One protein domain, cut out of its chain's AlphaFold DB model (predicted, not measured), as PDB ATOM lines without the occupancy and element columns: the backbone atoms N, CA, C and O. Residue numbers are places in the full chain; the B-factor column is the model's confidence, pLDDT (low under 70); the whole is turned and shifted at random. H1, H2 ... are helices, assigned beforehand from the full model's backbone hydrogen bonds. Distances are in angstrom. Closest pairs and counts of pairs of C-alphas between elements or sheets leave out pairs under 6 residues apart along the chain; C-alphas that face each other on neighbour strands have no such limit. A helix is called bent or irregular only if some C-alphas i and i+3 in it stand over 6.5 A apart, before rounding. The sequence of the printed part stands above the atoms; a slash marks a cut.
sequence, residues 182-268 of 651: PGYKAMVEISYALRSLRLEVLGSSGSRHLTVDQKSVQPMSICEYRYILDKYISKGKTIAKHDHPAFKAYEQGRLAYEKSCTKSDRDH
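What this domain is: This is residues 182 to 268 of the 651 residues of an uncharacterized protein of Halobacteriovorax sp (UniProt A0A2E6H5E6). Three helices are joined near their ends into a rough triangle: the first residues of H1 meet the later part of H2, the first residues of H2 meet the last residues of H3, and the first residues of H3 meet the later half of H1. The short H4 packs on the corner where H2 begins, and the long loop of residues 203 to 221 swings out beyond the last residues of H1 before it folds back to H2. The printed part has 87 residues, with four named helices in the order H1, H2, H3, H4 and no named strand; the class is all helix. The whole is compact, with a radius of gyration of the C-alphas of 13.6 A and spans of 40 by 27 by 23 A.

How they stand to each other: H1, residues 182 to 202, touches H2, residues 222 to 235, with residues 183 to 187 alone. Their closest C-alphas, those of Gly 183 and Ile 233, are 6.1 A apart, and the two run opposite ways at a steep tilt of 64 degrees. H1 only just touches H3, residues 244 to 258, with 3 pairs of C-alphas within 8 A; the closest are those of Leu 197 and His 244, 6.9 A apart. Their lines stand at 72 degrees, only just about perpendicular. H2 touches H3, closest at the C-alphas of Cys 223 and Glu 258, 6.4 A apart; they run opposite ways at a steep tilt of 58 degrees. The helix packing is mostly crossed, with 0 of these 3 pairs at a shallow tilt. H4, residues 263 to 267, touches H2, with the closest C-alphas, those of Ile 222 and Asp 265, 4.9 A apart. H3 and H4 are close but not clearly touching, and H1 and H4 are apart. Every O i to N i+4 pair is within hydrogen-bond range in H1, H3 and H4, and 7 of 10 are in H2.

Where its parts are: H1 begins at C-alpha 182, (-16.989, -8.737, 9.051), and measures 30.0 A from first to last C-alpha. H2 begins at C-alpha 222, (-31.435, -19.972, 15.281), and measures 18.6 A; it is only just irregular, with C-alphas 231 and 234 6.6 A apart. H3 measures 20.7 A, and the five residues of H4 end at C-alpha 267, (-36.640, -25.997, 16.751).

The domain as a whole: The two C-alphas farthest apart, those of Leu 210 and Ser 260, are 41.9 A apart. The printed part has no cut. The link from H1 to H2 is long, that from H2 to H3 short, and that from H3 to H4 tight. The mean pLDDT of the printed part is 77.8; residues 188, 199, 202 to 219 and 268 are under 70.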
ATOM      1  N   PRO A 182     -17.953  -7.927   8.311       72.62
ATOM      2  CA  PRO A 182     -16.989  -8.737   9.051       72.62
ATOM      3  C   PRO A 182     -17.655  -9.871   9.840       72.62
ATOM      4  O   PRO A 182     -17.165 -11.000   9.843       72.62
ATOM      5  N   GLY A 183     -18.810  -9.604  10.457       76.25
ATOM      6  CA  GLY A 183     -19.564 -10.621  11.185       76.25
ATOM      7  C   GLY A 183     -20.106 -11.737  10.294       76.25
ATOM      8  O   GLY A 183     -20.078 -12.896  10.693       76.25
ATOM      9  N   TYR A 184     -20.551 -11.428   9.075       75.31
ATOM     10  CA  TYR A 184     -21.008 -12.427   8.109       75.31
ATOM     11  C   TYR A 184     -19.851 -13.303   7.624       75.31
ATOM     12  O   TYR A 184     -19.984 -14.527   7.611       75.31
ATOM     13  N   LYS A 185     -18.697 -12.700   7.306       70.88
ATOM     14  CA  LYS A 185     -17.472 -13.439   6.960       70.88
ATOM     15  C   LYS A 185     -17.078 -14.404   8.084       70.88
ATOM     16  O   LYS A 185     -16.964 -15.603   7.842       70.88
ATOM     17  N   ALA A 186     -16.988 -13.905   9.317       76.56
ATOM     18  CA  ALA A 186     -16.670 -14.721  10.486       76.56
ATOM     19  C   ALA A 186     -17.712 -15.827  10.731       76.56
ATOM     20  O   ALA A 186     -17.355 -16.948  11.084       76.56
ATOM     21  N   MET A 187     -18.999 -15.547  10.501       80.50
ATOM     22  CA  MET A 187     -20.066 -16.546  10.599       80.50
ATOM     23  C   MET A 187     -19.871 -17.683   9.596       80.50
ATOM     24  O   MET A 187     -20.007 -18.846   9.970       80.50
ATOM     25  N   VAL A 188     -19.539 -17.372   8.340       68.56
ATOM     26  CA  VAL A 188     -19.250 -18.375   7.303       68.56
ATOM     27  C   VAL A 188     -18.022 -19.206   7.678       68.56
ATOM     28  O   VAL A 188     -18.070 -20.433   7.592       68.56
ATOM     29  N   GLU A 189     -16.945 -18.559   8.126       74.69
ATOM     30  CA  GLU A 189     -15.692 -19.215   8.517       74.69
ATOM     31  C   GLU A 189     -15.890 -20.166   9.704       74.69
ATOM     32  O   GLU A 189     -15.532 -21.342   9.613       74.69
ATOM     33  N   ILE A 190     -16.532 -19.695  10.779       82.44
ATOM     34  CA  ILE A 190     -16.864 -20.519  11.948       82.44
ATOM     35  C   ILE A 190     -17.804 -21.654  11.547       82.44
ATOM     36  O   ILE A 190     -17.567 -22.800  11.924       82.44
ATOM     37  N   SER A 191     -18.838 -21.376  10.744       77.94
ATOM     38  CA  SER A 191     -19.781 -22.415  10.315       77.94
ATOM     39  C   SER A 191     -19.080 -23.525   9.529       77.94
ATOM     40  O   SER A 191     -19.365 -24.708   9.715       77.94
ATOM     41  N   TYR A 192     -18.128 -23.152   8.670       70.44
ATOM     42  CA  TYR A 192     -17.311 -24.100   7.925       70.44
ATOM     43  C   TYR A 192     -16.379 -24.900   8.846       70.44
ATOM     44  O   TYR A 192     -16.291 -26.119   8.703       70.44
ATOM     45  N   ALA A 193     -15.699 -24.245   9.793       79.62
ATOM     46  CA  ALA A 193     -14.813 -24.918  10.741       79.62
ATOM     47  C   ALA A 193     -15.575 -25.929  11.608       79.62
ATOM     48  O   ALA A 193     -15.157 -27.079  11.719       79.62
ATOM     49  N   LEU A 194     -16.739 -25.539  12.135       81.31
ATOM     50  CA  LEU A 194     -17.623 -26.416  12.905       81.31
ATOM     51  C   LEU A 194     -18.111 -27.610  12.085       81.31
ATOM     52  O   LEU A 194     -18.160 -28.722  12.602       81.31
ATOM     53  N   ARG A 195     -18.440 -27.406  10.801       77.38
ATOM     54  CA  ARG A 195     -18.783 -28.509   9.895       77.38
ATOM     55  C   ARG A 195     -17.637 -29.521   9.804       77.38
ATOM     56  O   ARG A 195     -17.892 -30.712   9.940       77.38
ATOM     57  N   SER A 196     -16.409 -29.060   9.558       75.31
ATOM     58  CA  SER A 196     -15.221 -29.925   9.485       75.31
ATOM     59  C   SER A 196     -14.980 -30.673  10.795       75.31
ATOM     60  O   SER A 196     -14.923 -31.894  10.793       75.31
ATOM     61  N   LEU A 197     -14.970 -29.963  11.922       82.06
ATOM     62  CA  LEU A 197     -14.752 -30.544  13.247       82.06
ATOM     63  C   LEU A 197     -15.804 -31.589  13.628       82.06
ATOM     64  O   LEU A 197     -15.471 -32.642  14.163       82.06
ATOM     65  N   ARG A 198     -17.080 -31.325  13.335       78.38
ATOM     66  CA  ARG A 198     -18.154 -32.298  13.559       78.38
ATOM     67  C   ARG A 198     -17.983 -33.535  12.676       78.38
ATOM     68  O   ARG A 198     -18.189 -34.633  13.172       78.38
ATOM     69  N   LEU A 199     -17.582 -33.380  11.412       68.75
ATOM     70  CA  LEU A 199     -17.256 -34.517  10.539       68.75
ATOM     71  C   LEU A 199     -16.080 -35.334  11.090       68.75
ATOM     72  O   LEU A 199     -16.162 -36.556  11.152       68.75
ATOM     73  N   GLU A 200     -15.029 -34.672  11.561       79.31
ATOM     74  CA  GLU A 200     -13.860 -35.331  12.156       79.31
ATOM     75  C   GLU A 200     -14.221 -36.099  13.430       79.31
ATOM     76  O   GLU A 200     -13.811 -37.244  13.590       79.31
ATOM     77  N   VAL A 201     -15.046 -35.517  14.310       77.31
ATOM     78  CA  VAL A 201     -15.561 -36.200  15.512       77.31
ATOM     79  C   VAL A 201     -16.458 -37.374  15.153       77.31
ATOM     80  O   VAL A 201     -16.442 -38.393  15.838       77.31
ATOM     81  N   LEU A 202     -17.214 -37.258  14.064       64.75
ATOM     82  CA  LEU A 202     -17.954 -38.387  13.537       64.75
ATOM     83  C   LEU A 202     -16.999 -39.472  13.016       64.75
ATOM     84  O   LEU A 202     -17.422 -40.610  12.912       64.75
ATOM     85  N   GLY A 203     -15.720 -39.190  12.756       62.09
ATOM     86  CA  GLY A 203     -14.736 -40.126  12.207       62.09
ATOM     87  C   GLY A 203     -14.712 -40.127  10.679       62.09
ATOM     88  O   GLY A 203     -14.388 -41.150  10.082       62.09
ATOM     89  N   SER A 204     -15.124 -39.013  10.066       55.47
ATOM     90  CA  SER A 204     -15.019 -38.766   8.633       55.47
ATOM     91  C   SER A 204     -13.701 -38.051   8.303       55.47
ATOM     92  O   SER A 204     -13.352 -37.058   8.938       55.47
ATOM     93  N   SER A 205     -12.969 -38.527   7.291       48.56
ATOM     94  CA  SER A 205     -11.691 -37.953   6.827       48.56
ATOM     95  C   SER A 205     -11.853 -36.761   5.873       48.56
ATOM     96  O   SER A 205     -10.862 -36.186   5.422       48.56
ATOM     97  N   GLY A 206     -13.088 -36.374   5.529       42.62
ATOM     98  CA  GLY A 206     -13.358 -35.238   4.640       42.62
ATOM     99  C   GLY A 206     -12.715 -35.345   3.249       42.62
ATOM    100  O   GLY A 206     -12.595 -34.330   2.554       42.62
ATOM    101  N   SER A 207     -12.281 -36.544   2.841       37.41
ATOM    102  CA  SER A 207     -11.578 -36.760   1.580       37.41
ATOM    103  C   SER A 207     -12.483 -36.424   0.394       37.41
ATOM    104  O   SER A 207     -13.634 -36.843   0.318       37.41
ATOM    105  N   ARG A 208     -11.956 -35.642  -0.556       35.94
ATOM    106  CA  ARG A 208     -12.628 -35.305  -1.828       35.94
ATOM    107  C   ARG A 208     -12.633 -36.473  -2.823       35.94
ATOM    108  O   ARG A 208     -13.126 -36.307  -3.939       35.94
ATOM    109  N   HIS A 209     -12.041 -37.607  -2.462       30.67
ATOM    110  CA  HIS A 209     -12.017 -38.797  -3.298       30.67
ATOM    111  C   HIS A 209     -13.307 -39.603  -3.128       30.67
ATOM    112  O   HIS A 209     -13.928 -39.579  -2.075       30.67
ATOM    113  N   LEU A 210     -13.697 -40.286  -4.205       33.06
ATOM    114  CA  LEU A 210     -14.981 -40.947  -4.492       33.06
ATOM    115  C   LEU A 210     -15.474 -42.006  -3.477       33.06
ATOM    116  O   LEU A 210     -16.454 -42.692  -3.742       33.06
ATOM    117  N   THR A 211     -14.828 -42.147  -2.328       34.44
ATOM    118  CA  THR A 211     -15.341 -42.856  -1.155       34.44
ATOM    119  C   THR A 211     -16.223 -41.906  -0.358       34.44
ATOM    120  O   THR A 211     -15.730 -41.003   0.319       34.44
ATOM    121  N   VAL A 212     -17.534 -42.084  -0.486       36.91
ATOM    122  CA  VAL A 212     -18.536 -41.307   0.239       36.91
ATOM    123  C   VAL A 212     -18.409 -41.616   1.728       36.91
ATOM    124  O   VAL A 212     -18.548 -42.756   2.160       36.91
ATOM    125  N   ASP A 213     -18.068 -40.595   2.501       39.62
ATOM    126  CA  ASP A 213     -17.914 -40.674   3.945       39.62
ATOM    127  C   ASP A 213     -19.227 -40.213   4.592       39.62
ATOM    128  O   ASP A 213     -19.587 -39.036   4.546       39.62
ATOM    129  N   GLN A 214     -19.994 -41.178   5.097       41.50
ATOM    130  CA  GLN A 214     -21.466 -41.153   5.170       41.50
ATOM    131  C   GLN A 214     -22.030 -40.453   6.415       41.50
ATOM    132  O   GLN A 214     -23.161 -40.687   6.840       41.50
ATOM    133  N   LYS A 215     -21.238 -39.595   7.057       45.34
ATOM    134  CA  LYS A 215     -21.593 -39.018   8.356       45.34
ATOM    135  C   LYS A 215     -22.163 -37.619   8.159       45.34
ATOM    136  O   LYS A 215     -21.467 -36.701   7.727       45.34
ATOM    137  N   SER A 216     -23.452 -37.447   8.451       47.62
ATOM    138  CA  SER A 216     -24.129 -36.156   8.298       47.62
ATOM    139  C   SER A 216     -23.951 -35.269   9.533       47.62
ATOM    140  O   SER A 216     -23.938 -35.714  10.678       47.62
ATOM    141  N   VAL A 217     -23.777 -33.975   9.284       54.28
ATOM    142  CA  VAL A 217     -23.525 -32.964  10.311       54.28
ATOM    143  C   VAL A 217     -24.840 -32.307  10.700       54.28
ATOM    144  O   VAL A 217     -25.562 -31.843   9.818       54.28
ATOM    145  N   GLN A 218     -25.139 -32.220  12.001       57.66
ATOM    146  CA  GLN A 218     -26.363 -31.562  12.467       57.66
ATOM    147  C   GLN A 218     -26.414 -30.106  11.966       57.66
ATOM    148  O   GLN A 218     -25.424 -29.370  12.115       57.66
ATOM    149  N   PRO A 219     -27.547 -29.667  11.388       58.53
ATOM    150  CA  PRO A 219     -27.692 -28.301  10.918       58.53
ATOM    151  C   PRO A 219     -27.893 -27.333  12.097       58.53
ATOM    152  O   PRO A 219     -28.388 -27.708  13.158       58.53
ATOM    153  N   MET A 220     -27.495 -26.073  11.915       71.25
ATOM    154  CA  MET A 220     -27.449 -25.084  12.998       71.25
ATOM    155  C   MET A 220     -28.813 -24.419  13.229       71.25
ATOM    156  O   MET A 220     -29.452 -23.918  12.297       71.25
ATOM    157  N   SER A 221     -29.260 -24.375  14.484       80.44
ATOM    158  CA  SER A 221     -30.500 -23.692  14.885       80.44
ATOM    159  C   SER A 221     -30.349 -22.169  14.949       80.44
ATOM    160  O   SER A 221     -29.234 -21.650  15.030       80.44
ATOM    161  N   ILE A 222     -31.461 -21.416  14.965       83.19
ATOM    162  CA  ILE A 222     -31.435 -19.972  15.281       83.19
ATOM    163  C   ILE A 222     -30.700 -19.754  16.606       83.19
ATOM    164  O   ILE A 222     -29.889 -18.835  16.723       83.19
ATOM    165  N   CYS A 223     -30.976 -20.605  17.591       89.56
ATOM    166  CA  CYS A 223     -30.328 -20.563  18.890       89.56
ATOM    167  C   CYS A 223     -28.801 -20.723  18.782       89.56
ATOM    168  O   CYS A 223     -28.061 -19.961  19.404       89.56
ATOM    169  N   GLU A 224     -28.319 -21.644  17.946       91.19
ATOM    170  CA  GLU A 224     -26.887 -21.807  17.693       91.19
ATOM    171  C   GLU A 224     -26.282 -20.585  16.986       91.19
ATOM    172  O   GLU A 224     -25.249 -20.077  17.416       91.19
ATOM    173  N   TYR A 225     -26.952 -20.025  15.976       89.50
ATOM    174  CA  TYR A 225     -26.490 -18.791  15.332       89.50
ATOM    175  C   TYR A 225     -26.419 -17.604  16.298       89.50
ATOM    176  O   TYR A 225     -25.489 -16.798  16.231       89.50
ATOM    177  N   ARG A 226     -27.376 -17.498  17.229       92.69
ATOM    178  CA  ARG A 226     -27.329 -16.514  18.319       92.69
ATOM    179  C   ARG A 226     -26.139 -16.758  19.238       92.69
ATOM    180  O   ARG A 226     -25.466 -15.796  19.598       92.69
ATOM    181  N   TYR A 227     -25.856 -18.014  19.579       96.00
ATOM    182  CA  TYR A 227     -24.698 -18.379  20.389       96.00
ATOM    183  C   TYR A 227     -23.377 -18.004  19.707       96.00
ATOM    184  O   TYR A 227     -22.536 -17.360  20.334       96.00
ATOM    185  N   ILE A 228     -23.212 -18.330  18.420       94.19
ATOM    186  CA  ILE A 228     -22.028 -17.952  17.636       94.19
ATOM    187  C   ILE A 228     -21.878 -16.423  17.618       94.19
ATOM    188  O   ILE A 228     -20.796 -15.896  17.881       94.19
ATOM    189  N   LEU A 229     -22.965 -15.692  17.367       92.31
ATOM    190  CA  LEU A 229     -22.932 -14.232  17.296       92.31
ATOM    191  C   LEU A 229     -22.584 -13.584  18.653       92.31
ATOM    192  O   LEU A 229     -21.737 -12.694  18.715       92.31
ATOM    193  N   ASP A 230     -23.186 -14.059  19.743       95.81
ATOM    194  CA  ASP A 230     -22.982 -13.573  21.116       95.81
ATOM    195  C   ASP A 230     -21.600 -13.946  21.670       95.81
ATOM    196  O   ASP A 230     -20.857 -13.102  22.168       95.81
ATOM    197  N   LYS A 231     -21.226 -15.226  21.610       97.00
ATOM    198  CA  LYS A 231     -20.058 -15.735  22.341       97.00
ATOM    199  C   LYS A 231     -18.782 -15.784  21.521       97.00
ATOM    200  O   LYS A 231     -17.714 -15.781  22.136       97.00
ATOM    201  N   TYR A 232     -18.884 -15.778  20.192       95.44
ATOM    202  CA  TYR A 232     -17.726 -15.834  19.308       95.44
ATOM    203  C   TYR A 232     -17.535 -14.539  18.538       95.44
ATOM    204  O   TYR A 232     -16.638 -13.764  18.866       95.44
ATOM    205  N   ILE A 233     -18.407 -14.262  17.571       92.75
ATOM    206  CA  ILE A 233     -18.169 -13.202  16.590       92.75
ATOM    207  C   ILE A 233     -18.133 -11.826  17.258       92.75
ATOM    208  O   ILE A 233     -17.193 -11.067  17.034       92.75
ATOM    209  N   SER A 234     -19.088 -11.508  18.141       93.44
ATOM    210  CA  SER A 234     -19.080 -10.201  18.820       93.44
ATOM    211  C   SER A 234     -17.907 -10.007  19.790       93.44
ATOM    212  O   SER A 234     -17.541  -8.880  20.135       93.44
ATOM    213  N   LYS A 235     -17.262 -11.109  20.189       94.88
ATOM    214  CA  LYS A 235     -16.083 -11.134  21.058       94.88
ATOM    215  C   LYS A 235     -14.771 -11.310  20.291       94.88
ATOM    216  O   LYS A 235     -13.730 -11.414  20.928       94.88
ATOM    217  N   GLY A 236     -14.813 -11.349  18.956       90.25
ATOM    218  CA  GLY A 236     -13.637 -11.572  18.114       90.25
ATOM    219  C   GLY A 236     -13.001 -12.955  18.279       90.25
ATOM    220  O   GLY A 236     -11.827 -13.113  17.964       90.25
ATOM    221  N   LYS A 237     -13.736 -13.951  18.794       93.06
ATOM    222  CA  LYS A 237     -13.233 -15.328  18.877       93.06
ATOM    223  C   LYS A 237     -13.473 -16.056  17.564       93.06
ATOM    224  O   LYS A 237     -14.525 -15.900  16.946       93.06
ATOM    225  N   THR A 238     -12.536 -16.920  17.208       90.56
ATOM    226  CA  THR A 238     -12.608 -17.792  16.036       90.56
ATOM    227  C   THR A 238     -12.593 -19.256  16.469       90.56
ATOM    228  O   THR A 238     -12.369 -19.576  17.639       90.56
ATOM    229  N   ILE A 239     -12.888 -20.146  15.526       90.56
ATOM    230  CA  ILE A 239     -12.704 -21.590  15.674       90.56
ATOM    231  C   ILE A 239     -11.936 -22.034  14.438       90.56
ATOM    232  O   ILE A 239     -12.400 -21.816  13.317       90.56
ATOM    233  N   ALA A 240     -10.751 -22.606  14.634       89.00
ATOM    234  CA  ALA A 240      -9.971 -23.168  13.543       89.00
ATOM    235  C   ALA A 240     -10.481 -24.572  13.186       89.00
ATOM    236  O   ALA A 240     -11.077 -25.268  14.007       89.00
ATOM    237  N   LYS A 241     -10.235 -25.003  11.947       82.06
ATOM    238  CA  LYS A 241     -10.424 -26.413  11.566       82.06
ATOM    239  C   LYS A 241      -9.467 -27.273  12.398       82.06
ATOM    240  O   LYS A 241      -8.385 -26.793  12.727       82.06
ATOM    241  N   HIS A 242      -9.840 -28.512  12.711       85.75
ATOM    242  CA  HIS A 242      -9.004 -29.459  13.469       85.75
ATOM    243  C   HIS A 242      -8.684 -29.070  14.930       85.75
ATOM    244  O   HIS A 242      -8.020 -29.820  15.641       85.75
ATOM    245  N   ASP A 243      -9.189 -27.936  15.430       91.44
ATOM    246  CA  ASP A 243      -9.090 -27.551  16.839       91.44
ATOM    247  C   ASP A 243     -10.150 -28.265  17.705       91.44
ATOM    248  O   ASP A 243     -11.188 -27.709  18.085       91.44
ATOM    249  N   HIS A 244      -9.898 -29.542  18.005       90.06
ATOM    250  CA  HIS A 244     -10.775 -30.357  18.851       90.06
ATOM    251  C   HIS A 244     -10.974 -29.798  20.276       90.06
ATOM    252  O   HIS A 244     -12.108 -29.854  20.770       90.06
ATOM    253  N   PRO A 245      -9.950 -29.248  20.964       94.44
ATOM    254  CA  PRO A 245     -10.152 -28.585  22.253       94.44
ATOM    255  C   PRO A 245     -11.129 -27.404  22.176       94.44
ATOM    256  O   PRO A 245     -12.072 -27.345  22.974       94.44
ATOM    257  N   ALA A 246     -10.969 -26.500  21.200       92.12
ATOM    258  CA  ALA A 246     -11.897 -25.383  21.016       92.12
ATOM    259  C   ALA A 246     -13.298 -25.860  20.622       92.12
ATOM    260  O   ALA A 246     -14.291 -25.294  21.086       92.12
ATOM    261  N   PHE A 247     -13.397 -26.929  19.826       93.19
ATOM    262  CA  PHE A 247     -14.671 -27.552  19.476       93.19
ATOM    263  C   PHE A 247     -15.407 -28.113  20.700       93.19
ATOM    264  O   PHE A 247     -16.605 -27.878  20.872       93.19
ATOM    265  N   LYS A 248     -14.698 -28.801  21.601       93.06
ATOM    266  CA  LYS A 248     -15.284 -29.324  22.842       93.06
ATOM    267  C   LYS A 248     -15.822 -28.195  23.722       93.06
ATOM    268  O   LYS A 248     -16.942 -28.290  24.222       93.06
ATOM    269  N   ALA A 249     -15.056 -27.112  23.869       95.12
ATOM    270  CA  ALA A 249     -15.497 -25.924  24.598       95.12
ATOM    271  C   ALA A 249     -16.706 -25.249  23.921       95.12
ATOM    272  O   ALA A 249     -17.642 -24.822  24.603       95.12
ATOM    273  N   TYR A 250     -16.715 -25.196  22.583       96.06
ATOM    274  CA  TYR A 250     -17.834 -24.686  21.797       96.06
ATOM    275  C   TYR A 250     -19.122 -25.463  22.073       96.06
ATOM    276  O   TYR A 250     -20.114 -24.844  22.455       96.06
ATOM    277  N   GLU A 251     -19.110 -26.792  21.927       93.50
ATOM    278  CA  GLU A 251     -20.302 -27.633  22.100       93.50
ATOM    279  C   GLU A 251     -20.842 -27.575  23.534       93.50
ATOM    280  O   GLU A 251     -22.050 -27.445  23.737       93.50
ATOM    281  N   GLN A 252     -19.961 -27.577  24.539       94.62
ATOM    282  CA  GLN A 252     -20.370 -27.413  25.939       94.62
ATOM    283  C   GLN A 252     -21.063 -26.066  26.175       94.62
ATOM    284  O   GLN A 252     -22.142 -26.009  26.772       94.62
ATOM    285  N   GLY A 253     -20.477 -24.974  25.677       96.19
ATOM    286  CA  GLY A 253     -21.076 -23.651  25.806       96.19
ATOM    287  C   GLY A 253     -22.365 -23.499  24.993       96.19
ATOM    288  O   GLY A 253     -23.301 -22.857  25.470       96.19
ATOM    289  N   ARG A 254     -22.466 -24.144  23.821       95.19
ATOM    290  CA  ARG A 254     -23.676 -24.176  22.984       95.19
ATOM    291  C   ARG A 254     -24.833 -24.840  23.731       95.19
ATOM    292  O   ARG A 254     -25.901 -24.244  23.834       95.19
ATOM    293  N   LEU A 255     -24.603 -26.023  24.306       92.62
ATOM    294  CA  LEU A 255     -25.602 -26.755  25.098       92.62
ATOM    295  C   LEU A 255     -26.053 -25.963  26.335       92.62
ATOM    296  O   LEU A 255     -27.229 -25.976  26.698       92.62
ATOM    297  N   ALA A 256     -25.135 -25.241  26.982       95.81
ATOM    298  CA  ALA A 256     -25.485 -24.353  28.087       95.81
ATOM    299  C   ALA A 256     -26.328 -23.155  27.614       95.81
ATOM    300  O   ALA A 256     -27.324 -22.810  28.254       95.81
ATOM    301  N   TYR A 257     -25.966 -22.547  26.479       96.06
ATOM    302  CA  TYR A 257     -26.686 -21.417  25.889       96.06
ATOM    303  C   TYR A 257     -28.109 -21.785  25.463       96.06
ATOM    304  O   TYR A 257     -29.035 -20.989  25.634       96.06
ATOM    305  N   GLU A 258     -28.292 -23.007  24.964       92.50
ATOM    306  CA  GLU A 258     -29.555 -23.538  24.451       92.50
ATOM    307  C   GLU A 258     -30.701 -23.504  25.475       92.50
ATOM    308  O   GLU A 258     -31.865 -23.269  25.124       92.50
ATOM    309  N   LYS A 259     -30.364 -23.609  26.766       92.81
ATOM    310  CA  LYS A 259     -31.308 -23.469  27.886       92.81
ATOM    311  C   LYS A 259     -31.947 -22.078  27.965       92.81
ATOM    312  O   LYS A 259     -33.057 -21.945  28.465       92.81
ATOM    313  N   SER A 260     -31.270 -21.046  27.458       92.00
ATOM    314  CA  SER A 260     -31.746 -19.653  27.466       92.00
ATOM    315  C   SER A 260     -32.560 -19.259  26.225       92.00
ATOM    316  O   SER A 260     -33.077 -18.136  26.150       92.00
ATOM    317  N   CYS A 261     -32.652 -20.162  25.245       91.62
ATOM    318  CA  CYS A 261     -33.366 -19.948  23.993       91.62
ATOM    319  C   CYS A 261     -34.864 -20.247  24.130       91.62
ATOM    320  O   CYS A 261     -35.305 -21.028  24.976       91.62
ATOM    321  N   THR A 262     -35.665 -19.636  23.261       91.75
ATOM    322  CA  THR A 262     -37.077 -20.003  23.117       91.75
ATOM    323  C   THR A 262     -37.188 -21.363  22.426       91.75
ATOM    324  O   THR A 262     -36.272 -21.786  21.718       91.75
ATOM    325  N   LYS A 263     -38.327 -22.045  22.591       87.62
ATOM    326  CA  LYS A 263     -38.604 -23.291  21.860       87.62
ATOM    327  C   LYS A 263     -38.512 -23.077  20.344       87.62
ATOM    328  O   LYS A 263     -37.817 -23.818  19.667       87.62
ATOM    329  N   SER A 264     -39.105 -21.989  19.846       83.62
ATOM    330  CA  SER A 264     -39.017 -21.626  18.429       83.62
ATOM    331  C   SER A 264     -37.575 -21.460  17.942       83.62
ATOM    332  O   SER A 264     -37.278 -21.891  16.839       83.62
ATOM    333  N   ASP A 265     -36.674 -20.848  18.719       82.69
ATOM    334  CA  ASP A 265     -35.284 -20.647  18.282       82.69
ATOM    335  C   ASP A 265     -34.466 -21.950  18.286       82.69
ATOM    336  O   ASP A 265     -33.495 -22.060  17.536       82.69
ATOM    337  N   ARG A 266     -34.833 -22.929  19.124       82.62
ATOM    338  CA  ARG A 266     -34.215 -24.265  19.135       82.62
ATOM    339  C   ARG A 266     -34.689 -25.118  17.967       82.62
ATOM    340  O   ARG A 266     -33.868 -25.701  17.268       82.62
ATOM    341  N   ASP A 267     -35.999 -25.137  17.748       75.25
ATOM    342  CA  ASP A 267     -36.640 -25.997  16.751       75.25
ATOM    343  C   ASP A 267     -36.426 -25.461  15.325       75.25
ATOM    344  O   ASP A 267     -36.463 -26.204  14.346       75.25
ATOM    345  N   HIS A 268     -36.191 -24.154  15.184       67.75
ATOM    346  CA  HIS A 268     -35.986 -23.536  13.887       67.75
ATOM    347  C   HIS A 268     -34.520 -23.608  13.467       67.75
ATOM    348  O   HIS A 268     -33.664 -22.871  13.956       67.75
TER     349      HIS A 268